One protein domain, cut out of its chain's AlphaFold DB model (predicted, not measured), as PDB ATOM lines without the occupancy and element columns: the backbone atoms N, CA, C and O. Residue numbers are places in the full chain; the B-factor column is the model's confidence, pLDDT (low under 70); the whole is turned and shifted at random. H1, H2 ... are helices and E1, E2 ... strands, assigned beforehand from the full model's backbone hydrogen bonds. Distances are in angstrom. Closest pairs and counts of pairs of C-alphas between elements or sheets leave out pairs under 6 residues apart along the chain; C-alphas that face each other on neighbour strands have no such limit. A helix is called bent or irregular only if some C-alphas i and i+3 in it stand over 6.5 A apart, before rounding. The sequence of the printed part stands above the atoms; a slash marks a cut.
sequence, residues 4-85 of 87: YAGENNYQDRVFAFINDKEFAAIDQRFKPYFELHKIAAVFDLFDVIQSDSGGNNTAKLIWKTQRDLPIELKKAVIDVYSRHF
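Overview. This is residues 4 to 85 of the 87 residues of an uncharacterized protein of Mucilaginibacter gossypii (UniProt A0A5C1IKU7). This is an elongated assembly in which H1 and H2 follow each other lengthwise, with a bend at their link, and H4 runs back alongside, reaching across from H2 to the second half of H1. The hairpin of E1 and E2 also runs lengthwise, beside H1 and H4, with E2 closer to H4; the short H3 leads into it beside H2. The printed part has 82 residues, with four named helices and two named strands in the order H1, H2, H3, E1, E2, H4; it is mostly helix, and the two-stranded sheet, E1 - E2, is antiparallel. The whole is only just compact, close to loose, with a radius of gyration of the C-alphas of 13.8 A and spans of 45 by 25 by 18 A.

Along the chain. H1, residues 5 to 18, begins at C-alpha 5 (69.257, -49.653, 50.896) and is 21.2 A long; it is neither bent nor irregular, but only just: C-alphas 5 and 8 are 6.4 A apart. H2, residues 22 to 37, is 20.9 A long and irregular, with C-alphas 29 and 32 8.0 A apart and a kink of 66 degrees near residue 30. H3 is residues 42 to 45. E1, residues 46 to 51, starts at C-alpha 46 (89.810, -49.950, 68.160) and is 15.2 A long. E2, residues 58 to 63, is 16.7 A long. H4, residues 71 to 85, is 20.5 A long and ends at C-alpha 85 (83.356, -44.377, 56.062).

Arrangement. H1 and H2 meet only through their link. H1, with residues 13 to 17 alone, touches residues 80 to 85 of H4; the closest C-alphas, of Arg 13 and His 84, are 5.8 A apart. They run opposite ways at a shallow tilt of 33 degrees, only just short of steep. H2 touches H4, closest at the C-alphas of Ile 26 and Ala 76, 7.1 A. H2, with residues 23 to 27 alone, only just touches H3, with 3 pairs of C-alphas within 8 A, the closest those of Asp 27 and Val 42, 5.9 A. H3 and H4 are near each other. In the hairpin of E1 and E2, N 47 and O 62, 2.8 A, and N 60 and O 49, 2.7 A, are within hydrogen-bond range. The closest C-alphas of E2 and H4, of Thr 58 and Phe 85, are 5.6 A apart; those of H1 and E1, of Tyr 10 and Gln 50, 7.6 A. H2 is apart from E1 and E2, and H1 from H3. O i to N i+4 pairs are within hydrogen-bond range in 9 of 10 cases in H1, 10 of 12 in H2 and 10 of 11 in H4; H3 is too short for such a pair.

Size, cuts and confidence. The two C-alphas farthest apart, of Tyr 4 and Leu 36, are 45.4 A apart. The printed part has no cut and no long link. The mean pLDDT of the printed part is 85.5, with residues 4 to 8 and 52 to 57 under 70.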
ATOM      1  N   TYR A   4      65.385 -50.702  52.132       48.38
ATOM      2  CA  TYR A   4      66.399 -51.721  52.468       48.38
ATOM      3  C   TYR A   4      67.807 -51.343  51.960       48.38
ATOM      4  O   TYR A   4      68.711 -52.174  51.903       48.38
ATOM      5  N   ALA A   5      68.012 -50.091  51.538       49.72
ATOM      6  CA  ALA A   5      69.257 -49.653  50.896       49.72
ATOM      7  C   ALA A   5      70.394 -49.307  51.887       49.72
ATOM      8  O   ALA A   5      71.543 -49.155  51.470       49.72
ATOM      9  N   GLY A   6      70.094 -49.180  53.187       50.34
ATOM     10  CA  GLY A   6      71.052 -48.757  54.220       50.34
ATOM     11  C   GLY A   6      71.946 -49.875  54.769       50.34
ATOM     12  O   GLY A   6      73.165 -49.713  54.832       50.34
ATOM     13  N   GLU A   7      71.368 -51.027  55.123       51.22
ATOM     14  CA  GLU A   7      72.091 -52.099  55.834       51.22
ATOM     15  C   GLU A   7      73.178 -52.773  54.986       51.22
ATOM     16  O   GLU A   7      74.280 -53.003  55.490       51.22
ATOM     17  N   ASN A   8      72.918 -53.017  53.694       57.72
ATOM     18  CA  ASN A   8      73.897 -53.650  52.800       57.72
ATOM     19  C   ASN A   8      75.177 -52.804  52.664       57.72
ATOM     20  O   ASN A   8      76.283 -53.316  52.789       57.72
ATOM     21  N   ASN A   9      75.049 -51.482  52.516       77.19
ATOM     22  CA  ASN A   9      76.193 -50.598  52.269       77.19
ATOM     23  C   ASN A   9      77.105 -50.437  53.506       77.19
ATOM     24  O   ASN A   9      78.321 -50.344  53.362       77.19
ATOM     25  N   TYR A  10      76.560 -50.439  54.730       80.81
ATOM     26  CA  TYR A  10      77.399 -50.410  55.936       80.81
ATOM     27  C   TYR A  10      78.189 -51.713  56.112       80.81
ATOM     28  O   TYR A  10      79.401 -51.666  56.332       80.81
ATOM     29  N   GLN A  11      77.528 -52.869  55.992       83.25
ATOM     30  CA  GLN A  11      78.191 -54.167  56.134       83.25
ATOM     31  C   GLN A  11      79.257 -54.378  55.053       83.25
ATOM     32  O   GLN A  11      80.365 -54.804  55.379       83.25
ATOM     33  N   ASP A  12      78.976 -53.987  53.806       86.94
ATOM     34  CA  ASP A  12      79.940 -54.038  52.704       86.94
ATOM     35  C   ASP A  12      81.168 -53.155  52.977       86.94
ATOM     36  O   ASP A  12      82.305 -53.584  52.770       86.94
ATOM     37  N   ARG A  13      80.967 -51.939  53.507       87.56
ATOM     38  CA  ARG A  13      82.062 -51.034  53.897       87.56
ATOM     39  C   ARG A  13      82.877 -51.582  55.064       87.56
ATOM     40  O   ARG A  13      84.098 -51.491  55.031       87.56
ATOM     41  N   VAL A  14      82.241 -52.184  56.074       89.00
ATOM     42  CA  VAL A  14      82.952 -52.864  57.173       89.00
ATOM     43  C   VAL A  14      83.766 -54.030  56.638       89.00
ATOM     44  O   VAL A  14      84.930 -54.166  57.002       89.00
ATOM     45  N   PHE A  15      83.197 -54.836  55.743       89.25
ATOM     46  CA  PHE A  15      83.909 -55.949  55.137       89.25
ATOM     47  C   PHE A  15      85.108 -55.472  54.305       89.25
ATOM     48  O   PHE A  15      86.206 -56.011  54.445       89.25
ATOM     49  N   ALA A  16      84.938 -54.433  53.484       91.06
ATOM     50  CA  ALA A  16      86.027 -53.827  52.722       91.06
ATOM     51  C   ALA A  16      87.110 -53.234  53.638       91.06
ATOM     52  O   ALA A  16      88.299 -53.405  53.376       91.06
ATOM     53  N   PHE A  17      86.701 -52.599  54.737       92.12
ATOM     54  CA  PHE A  17      87.590 -52.030  55.740       92.12
ATOM     55  C   PHE A  17      88.433 -53.105  56.436       92.12
ATOM     56  O   PHE A  17      89.654 -53.018  56.403       92.12
ATOM     57  N   ILE A  18      87.831 -54.154  57.013       90.62
ATOM     58  CA  ILE A  18      88.595 -55.193  57.737       90.62
ATOM     59  C   ILE A  18      89.528 -56.002  56.823       90.62
ATOM     60  O   ILE A  18      90.491 -56.591  57.304       90.62
ATOM     61  N   ASN A  19      89.255 -56.028  55.514       92.88
ATOM     62  CA  ASN A  19      90.093 -56.683  54.508       92.88
ATOM     63  C   ASN A  19      91.084 -55.722  53.819       92.88
ATOM     64  O   ASN A  19      91.770 -56.127  52.875       92.88
ATOM     65  N   ASP A  20      91.177 -54.460  54.253       94.44
ATOM     66  CA  ASP A  20      92.127 -53.503  53.689       94.44
ATOM     67  C   ASP A  20      93.568 -53.952  53.994       94.44
ATOM     68  O   ASP A  20      93.976 -54.122  55.147       94.44
ATOM     69  N   LYS A  21      94.355 -54.155  52.932       94.31
ATOM     70  CA  LYS A  21      95.735 -54.659  53.012       94.31
ATOM     71  C   LYS A  21      96.659 -53.714  53.780       94.31
ATOM     72  O   LYS A  21      97.696 -54.160  54.271       94.31
ATOM     73  N   GLU A  22      96.282 -52.445  53.917       95.00
ATOM     74  CA  GLU A  22      97.031 -51.471  54.705       95.00
ATOM     75  C   GLU A  22      97.134 -51.881  56.178       95.00
ATOM     76  O   GLU A  22      98.139 -51.575  56.814       95.00
ATOM     77  N   PHE A  23      96.179 -52.648  56.720       94.88
ATOM     78  CA  PHE A  23      96.289 -53.147  58.093       94.88
ATOM     79  C   PHE A  23      97.487 -54.077  58.290       94.88
ATOM     80  O   PHE A  23      98.200 -53.930  59.279       94.88
ATOM     81  N   ALA A  24      97.801 -54.931  57.312       93.94
ATOM     82  CA  ALA A  24      98.998 -55.769  57.365       93.94
ATOM     83  C   ALA A  24     100.292 -54.931  57.327       93.94
ATOM     84  O   ALA A  24     101.264 -55.242  58.019       93.94
ATOM     85  N   ALA A  25     100.305 -53.842  56.550       95.50
ATOM     86  CA  ALA A  25     101.438 -52.918  56.504       95.50
ATOM     87  C   ALA A  25     101.601 -52.145  57.826       95.50
ATOM     88  O   ALA A  25     102.725 -51.962  58.301       95.50
ATOM     89  N   ILE A  26     100.493 -51.732  58.450       95.88
ATOM     90  CA  ILE A  26     100.479 -51.098  59.774       95.88
ATOM     91  C   ILE A  26     100.991 -52.080  60.836       95.88
ATOM     92  O   ILE A  26     101.897 -51.721  61.590       95.88
ATOM     93  N   ASP A  27     100.489 -53.319  60.852       93.88
ATOM     94  CA  ASP A  27     100.944 -54.377  61.762       93.88
ATOM     95  C   ASP A  27     102.452 -54.601  61.650       93.88
ATOM     96  O   ASP A  27     103.162 -54.610  62.656       93.88
ATOM     97  N   GLN A  28     102.979 -54.699  60.428       95.69
ATOM     98  CA  GLN A  28     104.412 -54.872  60.209       95.69
ATOM     99  C   GLN A  28     105.224 -53.647  60.657       95.69
ATOM    100  O   GLN A  28     106.261 -53.802  61.305       95.69
ATOM    101  N   ARG A  29     104.766 -52.430  60.335       96.31
ATOM    102  CA  ARG A  29     105.456 -51.174  60.675       96.31
ATOM    103  C   ARG A  29     105.534 -50.949  62.184       96.31
ATOM    104  O   ARG A  29     106.551 -50.461  62.672       96.31
ATOM    105  N   PHE A  30     104.475 -51.291  62.917       95.69
ATOM    106  CA  PHE A  30     104.373 -51.072  64.362       95.69
ATOM    107  C   PHE A  30     104.602 -52.338  65.194       95.69
ATOM    108  O   PHE A  30     104.477 -52.285  66.419       95.69
ATOM    109  N   LYS A  31     105.039 -53.440  64.573       95.25
ATOM    110  CA  LYS A  31     105.336 -54.710  65.246       95.25
ATOM    111  C   LYS A  31     106.176 -54.562  66.526       95.25
ATOM    112  O   LYS A  31     105.750 -55.109  67.541       95.25
ATOM    113  N   PRO A  32     107.280 -53.783  66.568       94.62
ATOM    114  CA  PRO A  32     108.056 -53.630  67.802       94.62
ATOM    115  C   PRO A  32     107.254 -53.003  68.953       94.62
ATOM    116  O   PRO A  32     107.419 -53.375  70.112       94.62
ATOM    117  N   TYR A  33     106.362 -52.058  68.639       93.38
ATOM    118  CA  TYR A  33     105.465 -51.448  69.620       93.38
ATOM    119  C   TYR A  33     104.412 -52.460  70.092       93.38
ATOM    120  O   TYR A  33     104.153 -52.569  71.290       93.38
ATOM    121  N   PHE A  34     103.841 -53.246  69.178       94.25
ATOM    122  CA  PHE A  34     102.862 -54.278  69.524       94.25
ATOM    123  C   PHE A  34     103.453 -55.374  70.411       94.25
ATOM    124  O   PHE A  34     102.860 -55.702  71.438       94.25
ATOM    125  N   GLU A  35     104.661 -55.847  70.108       94.44
ATOM    126  CA  GLU A  35     105.385 -56.814  70.938       94.44
ATOM    127  C   GLU A  35     105.678 -56.254  72.336       94.44
ATOM    128  O   GLU A  35     105.395 -56.913  73.341       94.44
ATOM    129  N   LEU A  36     106.166 -55.011  72.420       93.75
ATOM    130  CA  LEU A  36     106.457 -54.346  73.693       93.75
ATOM    131  C   LEU A  36     105.206 -54.200  74.572       93.75
ATOM    132  O   LEU A  36     105.262 -54.390  75.788       93.75
ATOM    133  N   HIS A  37     104.069 -53.860  73.963       90.44
ATOM    134  CA  HIS A  37     102.828 -53.568  74.679       90.44
ATOM    135  C   HIS A  37     101.854 -54.747  74.777       90.44
ATOM    136  O   HIS A  37     100.786 -54.577  75.376       90.44
ATOM    137  N   LYS A  38     102.250 -55.927  74.275       91.81
ATOM    138  CA  LYS A  38     101.451 -57.164  74.221       91.81
ATOM    139  C   LYS A  38     100.123 -56.982  73.482       91.81
ATOM    140  O   LYS A  38      99.076 -57.419  73.953       91.81
ATOM    141  N   ILE A  39     100.181 -56.297  72.349       91.31
ATOM    142  CA  ILE A  39      99.059 -56.095  71.430       91.31
ATOM    143  C   ILE A  39      99.184 -57.176  70.355       91.31
ATOM    144  O   ILE A  39     100.268 -57.332  69.796       91.31
ATOM    145  N   ALA A  40      98.134 -57.962  70.111       90.31
ATOM    146  CA  ALA A  40      98.227 -59.089  69.186       90.31
ATOM    147  C   ALA A  40      98.056 -58.634  67.732       90.31
ATOM    148  O   ALA A  40      98.764 -59.126  66.856       90.31
ATOM    149  N   ALA A  41      97.163 -57.672  67.492       90.69
ATOM    150  CA  ALA A  41      96.937 -57.080  66.179       90.69
ATOM    151  C   ALA A  41      96.462 -55.625  66.269       90.69
ATOM    152  O   ALA A  41      95.911 -55.185  67.281       90.69
ATOM    153  N   VAL A  42      96.587 -54.886  65.167       93.12
ATOM    154  CA  VAL A  42      96.048 -53.528  65.017       93.12
ATOM    155  C   VAL A  42      94.546 -53.440  65.336       93.12
ATOM    156  O   VAL A  42      94.097 -52.437  65.889       93.12
ATOM    157  N   PHE A  43      93.771 -54.498  65.078       93.06
ATOM    158  CA  PHE A  43      92.335 -54.555  65.389       93.06
ATOM    159  C   PHE A  43      92.018 -54.606  66.895       93.06
ATOM    160  O   PHE A  43      90.901 -54.281  67.304       93.06
ATOM    161  N   ASP A  44      92.993 -54.929  67.749       91.94
ATOM    162  CA  ASP A  44      92.821 -54.865  69.206       91.94
ATOM    163  C   ASP A  44      92.788 -53.416  69.722       91.94
ATOM    164  O   ASP A  44      92.445 -53.161  70.877       91.94
ATOM    165  N   LEU A  45      93.164 -52.447  68.883       92.44
ATOM    166  CA  LEU A  45      93.301 -51.047  69.274       92.44
ATOM    167  C   LEU A  45      91.986 -50.275  69.239       92.44
ATOM    168  O   LEU A  45      91.870 -49.254  69.923       92.44
ATOM    169  N   PHE A  46      91.020 -50.715  68.435       92.75
ATOM    170  CA  PHE A  46      89.810 -49.950  68.160       92.75
ATOM    171  C   PHE A  46      88.581 -50.831  67.906       92.75
ATOM    172  O   PHE A  46      88.696 -52.020  67.620       92.75
ATOM    173  N   ASP A  47      87.404 -50.219  67.999       91.56
ATOM    174  CA  ASP A  47      86.133 -50.714  67.476       91.56
ATOM    175  C   ASP A  47      85.614 -49.766  66.394       91.56
ATOM    176  O   ASP A  47      85.893 -48.565  66.410       91.56
ATOM    177  N   VAL A  48      84.825 -50.307  65.470       89.50
ATOM    178  CA  VAL A  48      84.054 -49.527  64.501       89.50
ATOM    179  C   VAL A  48      82.583 -49.828  64.737       89.50
ATOM    180  O   VAL A  48      82.155 -50.973  64.613       89.50
ATOM    181  N   ILE A  49      81.819 -48.803  65.107       86.94
ATOM    182  CA  ILE A  49      80.381 -48.925  65.370       86.94
ATOM    183  C   ILE A  49      79.585 -48.131  64.344       86.94
ATOM    184  O   ILE A  49      80.018 -47.062  63.915       86.94
ATOM    185  N   GLN A  50      78.406 -48.618  63.972       84.06
ATOM    186  CA  GLN A  50      77.500 -47.873  63.107       84.06
ATOM    187  C   GLN A  50      77.021 -46.608  63.832       84.06
ATOM    188  O   GLN A  50      76.729 -46.637  65.029       84.06
ATOM    189  N   SER A  51      76.974 -45.479  63.127       77.12
ATOM    190  CA  SER A  51      76.430 -44.227  63.644       77.12
ATOM    191  C   SER A  51      75.038 -44.012  63.070       77.12
ATOM    192  O   SER A  51      74.880 -43.846  61.865       77.12
ATOM    193  N   ASP A  52      74.040 -43.954  63.949       63.19
ATOM    194  CA  ASP A  52      72.612 -43.835  63.612       63.19
ATOM    195  C   ASP A  52      72.203 -42.401  63.211       63.19
ATOM    196  O   ASP A  52      71.186 -41.841  63.617       63.19
ATOM    197  N   SER A  53      73.067 -41.723  62.456       55.62
ATOM    198  CA  SER A  53      72.896 -40.320  62.083       55.62
ATOM    199  C   SER A  53      72.065 -40.197  60.804       55.62
ATOM    200  O   SER A  53      72.593 -39.877  59.744       55.62
ATOM    201  N   GLY A  54      70.760 -40.468  60.917       52.94
ATOM    202  CA  GLY A  54      69.718 -39.945  60.023       52.94
ATOM    203  C   GLY A  54      69.959 -40.101  58.516       52.94
ATOM    204  O   GLY A  54      69.866 -39.116  57.789       52.94
ATOM    205  N   GLY A  55      70.260 -41.316  58.052       52.62
ATOM    206  CA  GLY A  55      70.277 -41.656  56.620       52.62
ATOM    207  C   GLY A  55      71.653 -41.701  55.950       52.62
ATOM    208  O   GLY A  55      71.756 -42.186  54.826       52.62
ATOM    209  N   ASN A  56      72.727 -41.289  56.633       56.75
ATOM    210  CA  ASN A  56      74.091 -41.475  56.131       56.75
ATOM    211  C   ASN A  56      74.745 -42.676  56.826       56.75
ATOM    212  O   ASN A  56      74.973 -42.633  58.036       56.75
ATOM    213  N   ASN A  57      75.066 -43.722  56.049       60.91
ATOM    214  CA  ASN A  57      75.760 -44.962  56.451       60.91
ATOM    215  C   ASN A  57      77.187 -44.692  56.962       60.91
ATOM    216  O   ASN A  57      78.185 -45.066  56.347       60.91
ATOM    217  N   THR A  58      77.278 -43.994  58.083       70.94
ATOM    218  CA  THR A  58      78.516 -43.553  58.713       70.94
ATOM    219  C   THR A  58      78.849 -44.480  59.871       70.94
ATOM    220  O   THR A  58      77.967 -45.024  60.534       70.94
ATOM    221  N   ALA A  59      80.139 -44.678  60.119       83.94
ATOM    222  CA  ALA A  59      80.627 -45.428  61.271       83.94
ATOM    223  C   ALA A  59      81.369 -44.489  62.224       83.94
ATOM    224  O   ALA A  59      81.756 -43.400  61.816       83.94
ATOM    225  N   LYS A  60      81.624 -44.887  63.469       88.00
ATOM    226  CA  LYS A  60      82.531 -44.205  64.405       88.00
ATOM    227  C   LYS A  60      83.674 -45.141  64.768       88.00
ATOM    228  O   LYS A  60      83.422 -46.275  65.166       88.00
ATOM    229  N   LEU A  61      84.904 -44.643  64.669       90.69
ATOM    230  CA  LEU A  61      86.105 -45.313  65.163       90.69
ATOM    231  C   LEU A  61      86.296 -44.990  66.653       90.69
ATOM    232  O   LEU A  61      86.442 -43.822  67.019       90.69
ATOM    233  N   ILE A  62      86.302 -46.009  67.510       91.25
ATOM    234  CA  ILE A  62      86.462 -45.876  68.962       91.25
ATOM    235  C   ILE A  62      87.753 -46.559  69.393       91.25
ATOM    236  O   ILE A  62      87.919 -47.752  69.189       91.25
ATOM    237  N   TRP A  63      88.660 -45.824  70.034       92.81
ATOM    238  CA  TRP A  63      89.893 -46.390  70.580       92.81
ATOM    239  C   TRP A  63      89.616 -47.165  71.875       92.81
ATOM    240  O   TRP A  63      89.055 -46.613  72.818       92.81
ATOM    241  N   LYS A  64      90.044 -48.431  71.937       89.69
ATOM    242  CA  LYS A  64      89.848 -49.334  73.090       89.69
ATOM    243  C   LYS A  64      90.779 -49.037  74.257       89.69
ATOM    244  O   LYS A  64      90.493 -49.375  75.403       89.69
ATOM    245  N   THR A  65      91.937 -48.460  73.965       81.56
ATOM    246  CA  THR A  65      93.004 -48.282  74.947       81.56
ATOM    247  C   THR A  65      93.011 -46.877  75.534       81.56
ATOM    248  O   THR A  65      92.890 -45.887  74.816       81.56
ATOM    249  N   GLN A  66      93.219 -46.795  76.850       71.88
ATOM    250  CA  GLN A  66      93.513 -45.538  77.548       71.88
ATOM    251  C   GLN A  66      94.997 -45.146  77.449       71.88
ATOM    252  O   GLN A  66      95.386 -44.082  77.920       71.88
ATOM    253  N   ARG A  67      95.843 -46.009  76.869       76.31
ATOM    254  CA  ARG A  67      97.264 -45.714  76.660       76.31
ATOM    255  C   ARG A  67      97.434 -44.751  75.491       76.31
ATOM    256  O   ARG A  67      96.733 -44.856  74.482       76.31
ATOM    257  N   ASP A  68      98.439 -43.889  75.586       83.06
ATOM    258  CA  ASP A  68      98.860 -43.072  74.455       83.06
ATOM    259  C   ASP A  68      99.439 -43.952  73.344       83.06
ATOM    260  O   ASP A  68     100.572 -44.435  73.406       83.06
ATOM    261  N   LEU A  69      98.625 -44.184  72.313       90.44
ATOM    262  CA  LEU A  69      99.101 -44.772  71.067       90.44
ATOM    263  C   LEU A  69      99.965 -43.753  70.316       90.44
ATOM    264  O   LEU A  69      99.605 -42.569  70.285       90.44
ATOM    265  N   PRO A  70     101.042 -44.201  69.646       93.25
ATOM    266  CA  PRO A  70     101.824 -43.359  68.759       93.25
ATOM    267  C   PRO A  70     100.921 -42.596  67.787       93.25
ATOM    268  O   PRO A  70     100.031 -43.175  67.164       93.25
ATOM    269  N   ILE A  71     101.168 -41.296  67.630       93.19
ATOM    270  CA  ILE A  71     100.369 -40.428  66.751       93.19
ATOM    271  C   ILE A  71     100.332 -40.984  65.323       93.19
ATOM    272  O   ILE A  71      99.277 -41.015  64.699       93.19
ATOM    273  N   GLU A  72     101.463 -41.486  64.833       95.00
ATOM    274  CA  GLU A  72     101.582 -42.063  63.492       95.00
ATOM    275  C   GLU A  72     100.788 -43.369  63.329       95.00
ATOM    276  O   GLU A  72     100.284 -43.641  62.245       95.00
ATOM    277  N   LEU A  73     100.613 -44.145  64.406       95.00
ATOM    278  CA  LEU A  73      99.741 -45.321  64.407       95.00
ATOM    279  C   LEU A  73      98.268 -44.900  64.362       95.00
ATOM    280  O   LEU A  73      97.505 -45.432  63.560       95.00
ATOM    281  N   LYS A  74      97.878 -43.908  65.180       93.94
ATOM    282  CA  LYS A  74      96.510 -43.369  65.163       93.94
ATOM    283  C   LYS A  74      96.145 -42.830  63.781       93.94
ATOM    284  O   LYS A  74      95.086 -43.170  63.267       93.94
ATOM    285  N   LYS A  75      97.031 -42.034  63.174       95.00
ATOM    286  CA  LYS A  75      96.843 -41.492  61.822       95.00
ATOM    287  C   LYS A  75      96.686 -42.592  60.781       95.00
ATOM    288  O   LYS A  75      95.714 -42.556  60.048       95.00
ATOM    289  N   ALA A  76      97.570 -43.591  60.769       95.81
ATOM    290  CA  ALA A  76      97.507 -44.655  59.770       95.81
ATOM    291  C   ALA A  76      96.165 -45.411  59.801       95.81
ATOM    292  O   ALA A  76      95.575 -45.669  58.759       95.81
ATOM    293  N   VAL A  77      95.641 -45.712  60.993       94.81
ATOM    294  CA  VAL A  77      94.318 -46.345  61.135       94.81
ATOM    295  C   VAL A  77      93.190 -45.395  60.721       94.81
ATOM    296  O   VAL A  77      92.258 -45.825  60.043       94.81
ATOM    297  N   ILE A  78      93.260 -44.115  61.110       93.88
ATOM    298  CA  ILE A  78      92.266 -43.099  60.724       93.88
ATOM    299  C   ILE A  78      92.223 -42.941  59.203       93.88
ATOM    300  O   ILE A  78      91.134 -42.932  58.643       93.88
ATOM    301  N   ASP A  79      93.373 -42.893  58.533       94.75
ATOM    302  CA  ASP A  79      93.461 -42.765  57.077       94.75
ATOM    303  C   ASP A  79      92.778 -43.942  56.372       94.75
ATOM    304  O   ASP A  79      92.050 -43.743  55.400       94.75
ATOM    305  N   VAL A  80      92.964 -45.170  56.875       93.94
ATOM    306  CA  VAL A  80      92.247 -46.349  56.366       93.94
ATOM    307  C   VAL A  80      90.747 -46.187  56.597       93.94
ATOM    308  O   VAL A  80      89.964 -46.277  55.657       93.94
ATOM    309  N   TYR A  81      90.338 -45.889  57.827       92.62
ATOM    310  CA  TYR A  81      88.932 -45.730  58.196       92.62
ATOM    311  C   TYR A  81      88.208 -44.650  57.368       92.62
ATOM    312  O   TYR A  81      87.111 -44.897  56.860       92.62
ATOM    313  N   SER A  82      88.818 -43.479  57.169       90.50
ATOM    314  CA  SER A  82      88.202 -42.365  56.445       90.50
ATOM    315  C   SER A  82      87.930 -42.704  54.977       90.50
ATOM    316  O   SER A  82      86.900 -42.282  54.453       90.50
ATOM    317  N   ARG A  83      88.763 -43.535  54.331       90.38
ATOM    318  CA  ARG A  83      88.515 -43.999  52.950       90.38
ATOM    319  C   ARG A  83      87.234 -44.822  52.809       90.38
ATOM    320  O   ARG A  83      86.611 -44.772  51.753       90.38
ATOM    321  N   HIS A  84      86.851 -45.565  53.848       88.00
ATOM    322  CA  HIS A  84      85.689 -46.462  53.814       88.00
ATOM    323  C   HIS A  84      84.409 -45.799  54.346       88.00
ATOM    324  O   HIS A  84      83.315 -46.088  53.859       88.00
ATOM    325  N   PHE A  85      84.519 -44.885  55.315       84.44
ATOM    326  CA  PHE A  85      83.356 -44.377  56.062       84.44
ATOM    327  C   PHE A  85      83.143 -42.861  56.028       84.44
ATOM    328  O   PHE A  85      82.109 -42.408  56.518       84.44
TER     329      PHE A  85